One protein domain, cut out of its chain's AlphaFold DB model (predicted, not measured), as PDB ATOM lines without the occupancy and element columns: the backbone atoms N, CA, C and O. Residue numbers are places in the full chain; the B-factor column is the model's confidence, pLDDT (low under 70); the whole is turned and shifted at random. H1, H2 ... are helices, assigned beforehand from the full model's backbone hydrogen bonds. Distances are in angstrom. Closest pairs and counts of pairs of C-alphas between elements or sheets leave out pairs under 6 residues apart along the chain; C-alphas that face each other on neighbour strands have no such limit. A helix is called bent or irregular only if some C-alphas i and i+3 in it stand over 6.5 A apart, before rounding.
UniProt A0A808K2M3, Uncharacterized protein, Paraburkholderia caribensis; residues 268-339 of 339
ATOM      1  N   GLN A 268     -27.707  19.730  17.235       81.94
ATOM      2  CA  GLN A 268     -28.685  18.672  17.019       81.94
ATOM      3  C   GLN A 268     -28.740  18.346  15.531       81.94
ATOM      4  O   GLN A 268     -28.674  19.234  14.678       81.94
ATOM      5  N   PHE A 269     -28.906  17.068  15.210       84.44
ATOM      6  CA  PHE A 269     -29.277  16.649  13.871       84.44
ATOM      7  C   PHE A 269     -30.669  17.186  13.566       84.44
ATOM      8  O   PHE A 269     -31.621  16.921  14.300       84.44
ATOM      9  N   THR A 270     -30.781  17.946  12.481       86.62
ATOM     10  CA  THR A 270     -32.065  18.422  11.965       86.62
ATOM     11  C   THR A 270     -32.518  17.551  10.803       86.62
ATOM     12  O   THR A 270     -31.705  16.912  10.132       86.62
ATOM     13  N   LEU A 271     -33.821  17.566  10.518       80.62
ATOM     14  CA  LEU A 271     -34.369  16.801   9.401       80.62
ATOM     15  C   LEU A 271     -33.759  17.247   8.073       80.62
ATOM     16  O   LEU A 271     -33.391  16.400   7.274       80.62
ATOM     17  N   ALA A 272     -33.561  18.553   7.877       79.75
ATOM     18  CA  ALA A 272     -32.922  19.083   6.676       79.75
ATOM     19  C   ALA A 272     -31.491  18.545   6.495       79.75
ATOM     20  O   ALA A 272     -31.107  18.161   5.393       79.75
ATOM     21  N   MET A 273     -30.714  18.459   7.580       87.31
ATOM     22  CA  MET A 273     -29.364  17.886   7.538       87.31
ATOM     23  C   MET A 273     -29.404  16.396   7.212       87.31
ATOM     24  O   MET A 273     -28.652  15.931   6.362       87.31
ATOM     25  N   MET A 274     -30.313  15.651   7.836       91.50
ATOM     26  CA  MET A 274     -30.451  14.216   7.594       91.50
ATOM     27  C   MET A 274     -30.979  13.909   6.192       91.50
ATOM     28  O   MET A 274     -30.503  12.971   5.572       91.50
ATOM     29  N   GLN A 275     -31.882  14.727   5.649       89.50
ATOM     30  CA  GLN A 275     -32.345  14.639   4.260       89.50
ATOM     31  C   GLN A 275     -31.229  14.978   3.272       89.50
ATOM     32  O   GLN A 275     -31.144  14.380   2.206       89.50
ATOM     33  N   HIS A 276     -30.332  15.900   3.618       87.38
ATOM     34  CA  HIS A 276     -29.151  16.163   2.801       87.38
ATOM     35  C   HIS A 276     -28.196  14.952   2.779       87.38
ATOM     36  O   HIS A 276     -27.664  14.580   1.730       87.38
ATOM     37  N   ILE A 277     -28.012  14.294   3.929       89.00
ATOM     38  CA  ILE A 277     -27.135  13.120   4.075       89.00
ATOM     39  C   ILE A 277     -27.793  11.833   3.545       89.00
ATOM     40  O   ILE A 277     -27.086  10.950   3.071       89.00
ATOM     41  N   PHE A 278     -29.116  11.716   3.552       92.12
ATOM     42  CA  PHE A 278     -29.855  10.544   3.070       92.12
ATOM     43  C   PHE A 278     -31.083  10.995   2.268       92.12
ATOM     44  O   PHE A 278     -32.215  10.940   2.756       92.12
ATOM     45  N   PRO A 279     -30.873  11.474   1.030       89.25
ATOM     46  CA  PRO A 279     -31.928  12.108   0.241       89.25
ATOM     47  C   PRO A 279     -33.048  11.154  -0.177       89.25
ATOM     48  O   PRO A 279     -34.131  11.613  -0.530       89.25
ATOM     49  N   SER A 280     -32.805   9.843  -0.127       87.94
ATOM     50  CA  SER A 280     -33.771   8.816  -0.523       87.94
ATOM     51  C   SER A 280     -34.458   8.147   0.673       87.94
ATOM     52  O   SER A 280     -35.254   7.231   0.475       87.94
ATOM     53  N   ALA A 281     -34.135   8.549   1.906       86.31
ATOM     54  CA  ALA A 281     -34.731   7.989   3.115       86.31
ATOM     55  C   ALA A 281     -36.114   8.595   3.398       86.31
ATOM     56  O   ALA A 281     -36.368   9.775   3.144       86.31
ATOM     57  N   SER A 282     -37.013   7.798   3.983       85.81
ATOM     58  CA  SER A 282     -38.321   8.302   4.407       85.81
ATOM     59  C   SER A 282     -38.182   9.273   5.586       85.81
ATOM     60  O   SER A 282     -37.338   9.088   6.465       85.81
ATOM     61  N   VAL A 283     -39.056  10.282   5.659       79.88
ATOM     62  CA  VAL A 283     -39.068  11.240   6.782       79.88
ATOM     63  C   VAL A 283     -39.246  10.529   8.128       79.88
ATOM     64  O   VAL A 283     -38.609  10.919   9.103       79.88
ATOM     65  N   ALA A 284     -40.056   9.467   8.181       80.81
ATOM     66  CA  ALA A 284     -40.264   8.683   9.398       80.81
ATOM     67  C   ALA A 284     -38.965   8.011   9.876       80.81
ATOM     68  O   ALA A 284     -38.613   8.118  11.049       80.81
ATOM     69  N   THR A 285     -38.213   7.396   8.958       84.31
ATOM     70  CA  THR A 285     -36.906   6.780   9.244       84.31
ATOM     71  C   THR A 285     -35.905   7.816   9.750       84.31
ATOM     72  O   THR A 285     -35.257   7.609  10.775       84.31
ATOM     73  N   LEU A 286     -35.809   8.960   9.066       88.12
ATOM     74  CA  LEU A 286     -34.900  10.035   9.461       88.12
ATOM     75  C   LEU A 286     -35.250  10.594  10.837       88.12
ATOM     76  O   LEU A 286     -34.357  10.832  11.645       88.12
ATOM     77  N   GLN A 287     -36.538  10.764  11.127       80.50
ATOM     78  CA  GLN A 287     -37.000  11.268  12.411       80.50
ATOM     79  C   GLN A 287     -36.708  10.283  13.550       80.50
ATOM     80  O   GLN A 287     -36.286  10.724  14.620       80.50
ATOM     81  N   ALA A 288     -36.882   8.975  13.334       82.19
ATOM     82  CA  ALA A 288     -36.530   7.950  14.316       82.19
ATOM     83  C   ALA A 288     -35.025   7.986  14.637       82.19
ATOM     84  O   ALA A 288     -34.649   8.146  15.799       82.19
ATOM     85  N   ALA A 289     -34.178   7.978  13.603       87.62
ATOM     86  CA  ALA A 289     -32.726   8.065  13.758       87.62
ATOM     87  C   ALA A 289     -32.293   9.372  14.443       87.62
ATOM     88  O   ALA A 289     -31.498   9.356  15.375       87.62
ATOM     89  N   MET A 290     -32.842  10.521  14.034       89.06
ATOM     90  CA  MET A 290     -32.568  11.808  14.684       89.06
ATOM     91  C   MET A 290     -32.943  11.807  16.156       89.06
ATOM     92  O   MET A 290     -32.207  12.359  16.966       89.06
ATOM     93  N   THR A 291     -34.100  11.234  16.491       82.44
ATOM     94  CA  THR A 291     -34.589  11.191  17.871       82.44
ATOM     95  C   THR A 291     -33.606  10.414  18.732       82.44
ATOM     96  O   THR A 291     -33.177  10.921  19.765       82.44
ATOM     97  N   GLU A 292     -33.168   9.241  18.278       85.56
ATOM     98  CA  GLU A 292     -32.172   8.437  18.982       85.56
ATOM     99  C   GLU A 292     -30.816   9.150  19.093       85.56
ATOM    100  O   GLU A 292     -30.259   9.250  20.187       85.56
ATOM    101  N   LEU A 293     -30.306   9.700  17.987       89.69
ATOM    102  CA  LEU A 293     -28.999  10.359  17.944       89.69
ATOM    103  C   LEU A 293     -28.953  11.641  18.776       89.69
ATOM    104  O   LEU A 293     -27.966  11.872  19.465       89.69
ATOM    105  N   ASN A 294     -29.999  12.471  18.732       85.69
ATOM    106  CA  ASN A 294     -30.068  13.697  19.527       85.69
ATOM    107  C   ASN A 294     -30.260  13.391  21.014       85.69
ATOM    108  O   ASN A 294     -29.645  14.052  21.845       85.69
ATOM    109  N   THR A 295     -31.056  12.368  21.348       81.31
ATOM    110  CA  THR A 295     -31.249  11.927  22.743       81.31
ATOM    111  C   THR A 295     -29.942  11.416  23.351       81.31
ATOM    112  O   THR A 295     -29.688  11.625  24.532       81.31
ATOM    113  N   ASN A 296     -29.086  10.783  22.543       83.25
ATOM    114  CA  ASN A 296     -27.878  10.098  23.003       83.25
ATOM    115  C   ASN A 296     -26.576  10.737  22.489       83.25
ATOM    116  O   ASN A 296     -25.535  10.079  22.465       83.25
ATOM    117  N   ILE A 297     -26.595  12.009  22.081       85.69
ATOM    118  CA  ILE A 297     -25.462  12.632  21.375       85.69
ATOM    119  C   ILE A 297     -24.157  12.606  22.193       85.69
ATOM    120  O   ILE A 297     -23.084  12.316  21.654       85.69
ATOM    121  N   ASP A 298     -24.257  12.807  23.509       80.00
ATOM    122  CA  ASP A 298     -23.127  12.766  24.444       80.00
ATOM    123  C   ASP A 298     -22.655  11.338  24.741       80.00
ATOM    124  O   ASP A 298     -21.458  11.104  24.969       80.00
ATOM    125  N   LEU A 299     -23.587  10.378  24.735       83.69
ATOM    126  CA  LEU A 299     -23.303   8.955  24.916       83.69
ATOM    127  C   LEU A 299     -22.535   8.417  23.706       83.69
ATOM    128  O   LEU A 299     -21.474   7.818  23.869       83.69
ATOM    129  N   PHE A 300     -23.016   8.720  22.499       86.25
ATOM    130  CA  PHE A 300     -22.388   8.334  21.232       86.25
ATOM    131  C   PHE A 300     -21.156   9.168  20.884       86.25
ATOM    132  O   PHE A 300     -20.480   8.888  19.893       86.25
ATOM    133  N   LYS A 301     -20.833  10.184  21.696       87.81
ATOM    134  CA  LYS A 301     -19.684  11.068  21.481       87.81
ATOM    135  C   LYS A 301     -19.728  11.764  20.115       87.81
ATOM    136  O   LYS A 301     -18.693  11.997  19.490       87.81
ATOM    137  N   LEU A 302     -20.935  12.109  19.668       86.19
ATOM    138  CA  LEU A 302     -21.209  12.859  18.440       86.19
ATOM    139  C   LEU A 302     -21.264  14.377  18.702       86.19
ATOM    140  O   LEU A 302     -21.796  15.151  17.907       86.19
ATOM    141  N   ASP A 303     -20.662  14.819  19.804       76.50
ATOM    142  CA  ASP A 303     -20.553  16.203  20.266       76.50
ATOM    143  C   ASP A 303     -19.612  17.055  19.389       76.50
ATOM    144  O   ASP A 303     -19.792  18.268  19.265       76.50
ATOM    145  N   LYS A 304     -18.663  16.427  18.680       84.00
ATOM    146  CA  LYS A 304     -17.670  17.115  17.829       84.00
ATOM    147  C   LYS A 304     -17.982  17.007  16.327       84.00
ATOM    148  O   LYS A 304     -18.261  15.897  15.872       84.00
ATOM    149  N   PRO A 305     -17.820  18.088  15.527       85.31
ATOM    150  CA  PRO A 305     -18.072  18.073  14.079       85.31
ATOM    151  C   PRO A 305     -17.391  16.915  13.338       85.31
ATOM    152  O   PRO A 305     -18.067  16.137  12.674       85.31
ATOM    153  N   LEU A 306     -16.087  16.723  13.560       88.81
ATOM    154  CA  LEU A 306     -15.302  15.679  12.891       88.81
ATOM    155  C   LEU A 306     -15.815  14.258  13.189       88.81
ATOM    156  O   LEU A 306     -15.810  13.392  12.318       88.81
ATOM    157  N   ARG A 307     -16.292  14.002  14.415       89.44
ATOM    158  CA  ARG A 307     -16.860  12.691  14.771       89.44
ATOM    159  C   ARG A 307     -18.183  12.445  14.060       89.44
ATOM    160  O   ARG A 307     -18.405  11.337  13.587       89.44
ATOM    161  N   ARG A 308     -19.022  13.477  13.937       92.19
ATOM    162  CA  ARG A 308     -20.274  13.406  13.172       92.19
ATOM    163  C   ARG A 308     -20.007  13.134  11.697       92.19
ATOM    164  O   ARG A 308     -20.635  12.249  11.129       92.19
ATOM    165  N   GLU A 309     -19.052  13.839  11.100       88.81
ATOM    166  CA  GLU A 309     -18.665  13.634   9.699       88.81
ATOM    167  C   GLU A 309     -18.207  12.197   9.441       88.81
ATOM    168  O   GLU A 309     -18.741  11.541   8.549       88.81
ATOM    169  N   HIS A 310     -17.283  11.671  10.251       89.19
ATOM    170  CA  HIS A 310     -16.817  10.291  10.097       89.19
ATOM    171  C   HIS A 310     -17.929   9.261  10.299       89.19
ATOM    172  O   HIS A 310     -18.046   8.334   9.499       89.19
ATOM    173  N   PHE A 311     -18.753   9.439  11.333       92.88
ATOM    174  CA  PHE A 311     -19.880   8.557  11.627       92.88
ATOM    175  C   PHE A 311     -20.852   8.471  10.442       92.88
ATOM    176  O   PHE A 311     -21.154   7.381   9.960       92.88
ATOM    177  N   PHE A 312     -21.278   9.613   9.891       91.88
ATOM    178  CA  PHE A 312     -22.196   9.621   8.749       91.88
ATOM    179  C   PHE A 312     -21.546   9.215   7.429       91.88
ATOM    180  O   PHE A 312     -22.225   8.623   6.592       91.88
ATOM    181  N   ALA A 313     -20.252   9.476   7.233       87.12
ATOM    182  CA  ALA A 313     -19.526   8.976   6.068       87.12
ATOM    183  C   ALA A 313     -19.496   7.438   6.043       87.12
ATOM    184  O   ALA A 313     -19.686   6.842   4.983       87.12
ATOM    185  N   GLN A 314     -19.306   6.799   7.203       88.00
ATOM    186  CA  GLN A 314     -19.355   5.341   7.334       88.00
ATOM    187  C   GLN A 314     -20.767   4.805   7.088       88.00
ATOM    188  O   GLN A 314     -20.949   3.982   6.195       88.00
ATOM    189  N   ILE A 315     -21.781   5.349   7.769       88.06
ATOM    190  CA  ILE A 315     -23.175   4.914   7.578       88.06
ATOM    191  C   ILE A 315     -23.617   5.083   6.124       88.06
ATOM    192  O   ILE A 315     -24.244   4.191   5.565       88.06
ATOM    193  N   ARG A 316     -23.278   6.200   5.470       83.56
ATOM    194  CA  ARG A 316     -23.658   6.425   4.068       83.56
ATOM    195  C   ARG A 316     -22.980   5.445   3.111       83.56
ATOM    196  O   ARG A 316     -23.561   5.124   2.077       83.56
ATOM    197  N   ARG A 317     -21.780   4.963   3.441       83.31
ATOM    198  CA  ARG A 317     -21.098   3.919   2.668       83.31
ATOM    199  C   ARG A 317     -21.767   2.553   2.837       83.31
ATOM    200  O   ARG A 317     -21.822   1.809   1.868       83.31
ATOM    201  N   GLU A 318     -22.253   2.243   4.035       80.69
ATOM    202  CA  GLU A 318     -22.826   0.931   4.364       80.69
ATOM    203  C   GLU A 318     -24.316   0.821   4.011       80.69
ATOM    204  O   GLU A 318     -24.734  -0.151   3.392       80.69
ATOM    205  N   ALA A 319     -25.117   1.832   4.350       80.31
ATOM    206  CA  ALA A 319     -26.571   1.832   4.171       80.31
ATOM    207  C   ALA A 319     -27.044   2.579   2.908       80.31
ATOM    208  O   ALA A 319     -28.235   2.578   2.585       80.31
ATOM    209  N   GLY A 320     -26.137   3.257   2.198       82.19
ATOM    210  CA  GLY A 320     -26.469   4.044   1.012       82.19
ATOM    211  C   GLY A 320     -27.354   5.274   1.298       82.19
ATOM    212  O   GLY A 320     -27.578   5.652   2.449       82.19
ATOM    213  N   PRO A 321     -27.868   5.952   0.251       84.12
ATOM    214  CA  PRO A 321     -28.631   7.200   0.385       84.12
ATOM    215  C   PRO A 321     -30.055   7.025   0.943       84.12
ATOM    216  O   PRO A 321     -30.711   8.028   1.224       84.12
ATOM    217  N   SER A 322     -30.550   5.791   1.066       82.62
ATOM    218  CA  SER A 322     -31.890   5.468   1.579       82.62
ATOM    219  C   SER A 322     -31.924   5.195   3.082       82.62
ATOM    220  O   SER A 322     -33.020   5.116   3.635       82.62
ATOM    221  N   LEU A 323     -30.759   5.051   3.736       77.19
ATOM    222  CA  LEU A 323     -30.644   4.642   5.143       77.19
ATOM    223  C   LEU A 323     -31.490   3.387   5.447       77.19
ATOM    224  O   LEU A 323     -32.123   3.276   6.495       77.19
ATOM    225  N   ALA A 324     -31.579   2.469   4.483       67.31
ATOM    226  CA  ALA A 324     -32.429   1.297   4.613       67.31
ATOM    227  C   ALA A 324     -31.772   0.286   5.559       67.31
ATOM    228  O   ALA A 324     -30.692  -0.231   5.277       67.31
ATOM    229  N   VAL A 325     -32.443  -0.015   6.670       58.44
ATOM    230  CA  VAL A 325     -32.135  -1.196   7.480       58.44
ATOM    231  C   VAL A 325     -32.809  -2.365   6.776       58.44
ATOM    232  O   VAL A 325     -34.026  -2.520   6.843       58.44
ATOM    233  N   HIS A 326     -32.046  -3.119   5.993       53.81
ATOM    234  CA  HIS A 326     -32.555  -4.339   5.385       53.81
ATOM    235  C   HIS A 326     -32.572  -5.451   6.439       53.81
ATOM    236  O   HIS A 326     -31.571  -5.670   7.121       53.81
ATOM    237  N   ASP A 327     -33.688  -6.174   6.548       43.28
ATOM    238  CA  ASP A 327     -33.746  -7.453   7.259       43.28
ATOM    239  C   ASP A 327     -32.948  -8.497   6.450       43.28
ATOM    240  O   ASP A 327     -33.503  -9.288   5.688       43.28
ATOM    241  N   GLY A 328     -31.618  -8.437   6.559       51.38
ATOM    242  CA  GLY A 328     -30.665  -9.280   5.834       51.38
ATOM    243  C   GLY A 328     -29.866  -8.534   4.761       51.38
ATOM    244  O   GLY A 328     -30.358  -7.613   4.112       51.38
ATOM    245  N   GLU A 329     -28.606  -8.942   4.571       48.47
ATOM    246  CA  GLU A 329     -27.737  -8.436   3.505       48.47
ATOM    247  C   GLU A 329     -28.407  -8.627   2.133       48.47
ATOM    248  O   GLU A 329     -28.686  -9.743   1.693       48.47
ATOM    249  N   SER A 330     -28.671  -7.519   1.443       54.38
ATOM    250  CA  SER A 330     -29.140  -7.529   0.061       54.38
ATOM    251  C   SER A 330     -27.947  -7.744  -0.872       54.38
ATOM    252  O   SER A 330     -27.049  -6.910  -0.939       54.38
ATOM    253  N   LEU A 331     -27.954  -8.834  -1.644       53.94
ATOM    254  CA  LEU A 331     -26.964  -9.101  -2.700       53.94
ATOM    255  C   LEU A 331     -27.220  -8.298  -3.995       53.94
ATOM    256  O   LEU A 331     -26.603  -8.576  -5.024       53.94
ATOM    257  N   ASN A 332     -28.121  -7.309  -3.974       55.97
ATOM    258  CA  ASN A 332     -28.363  -6.433  -5.120       55.97
ATOM    259  C   ASN A 332     -27.366  -5.271  -5.138       55.97
ATOM    260  O   ASN A 332     -27.595  -4.225  -4.530       55.97
ATOM    261  N   TYR A 333     -26.285  -5.448  -5.893       51.66
ATOM    262  CA  TYR A 333     -25.368  -4.369  -6.249       51.66
ATOM    263  C   TYR A 333     -25.876  -3.626  -7.500       51.66
ATOM    264  O   TYR A 333     -26.239  -4.280  -8.482       51.66
ATOM    265  N   PRO A 334     -25.908  -2.279  -7.508       48.84
ATOM    266  CA  PRO A 334     -26.174  -1.515  -8.724       48.84
ATOM    267  C   PRO A 334     -25.002  -1.642  -9.726       48.84
ATOM    268  O   PRO A 334     -23.865  -1.832  -9.291       48.84
ATOM    269  N   PRO A 335     -25.232  -1.527 -11.051       47.31
ATOM    270  CA  PRO A 335     -24.222  -1.836 -12.078       47.31
ATOM    271  C   PRO A 335     -23.043  -0.856 -12.196       47.31
ATOM    272  O   PRO A 335     -22.183  -1.049 -13.053       47.31
ATOM    273  N   ASP A 336     -22.969   0.187 -11.374       51.97
ATOM    274  CA  ASP A 336     -22.129   1.341 -11.689       51.97
ATOM    275  C   ASP A 336     -20.908   1.404 -10.773       51.97
ATOM    276  O   ASP A 336     -20.960   1.904  -9.648       51.97
ATOM    277  N   GLY A 337     -19.788   0.881 -11.272       42.50
ATOM    278  CA  GLY A 337     -18.532   0.869 -10.531       42.50
ATOM    279  C   GLY A 337     -17.275   0.587 -11.347       42.50
ATOM    280  O   GLY A 337     -16.323   0.093 -10.760       42.50
ATOM    281  N   TRP A 338     -17.250   0.879 -12.654       37.97
ATOM    282  CA  TRP A 338     -16.002   0.998 -13.424       37.97
ATOM    283  C   TRP A 338     -16.150   2.045 -14.531       37.97
ATOM    284  O   TRP A 338     -16.693   1.760 -15.596       37.97
ATOM    285  N   ASN A 339     -15.661   3.253 -14.252       35.38
ATOM    286  CA  ASN A 339     -14.950   4.100 -15.209       35.38
ATOM    287  C   ASN A 339     -13.999   5.022 -14.454       35.38
ATOM    288  O   ASN A 339     -14.468   5.682 -13.499       35.38
TER     289      ASN A 339
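What this domain is: This is residues 268 to 339 of the 339 residues of an uncharacterized protein of Paraburkholderia caribensis (UniProt A0A808K2M3). A small body of three helices has the longest, H3, along one side and H2 along the opposite side, with the short H1 crossing H2 and meeting the far end of H3; a tail, residues 326 to 339, sticks out from this body. H3 has a kink of 74 degrees near residue 316. The printed part has 72 residues with three named helices, in the order H1, H2, H3, and no named strand; its class is all helix. The whole is only just loose, close to compact, with a radius of gyration of the C-alphas of 13.5 A and spans of 38 by 26 by 23 A.

Where its parts are: H3 holds residues 305 to 322 and is 22.5 A long, from C-alpha 305 at (-18.072, 18.073, 14.079) to C-alpha 322 at (-31.890, 5.468, 1.579). It is irregular: C-alphas 318 and 321 are 9.4 A apart. H2 holds residues 283 to 295 and is 17.8 A long. H1, residues 271 to 277, begins with C-alpha 271 at (-34.369, 16.801, 9.401).

How they stand to each other: H3 and H1 only just touch, with 3 pairs of C-alphas within 8 A; the closest C-alphas, those of Pro 321 and Ile 277, are 7.1 A apart. Their lines are about perpendicular, at 74 degrees. H1 touches H2, the closest C-alphas being those of Met 274 and Leu 286, 6.4 A apart. Their lines are about perpendicular, at 79 degrees. H2 and H3 are apart. Every O i to N i+4 pair is within hydrogen-bond range in H1 and H2; in H3, 12 of 14 are.

The domain as a whole: Without residues 326 to 339, which stand free, the body spans 27 by 21 by 19 A. The C-alphas of Thr 295 and Asn 339, the two farthest apart, are 42.0 A apart. The printed part has no cut; the link from H1 to H2 is tight and that from H2 to H3 short. Residues 324 to 339 have pLDDT under 70; the mean of the printed part is 77.6.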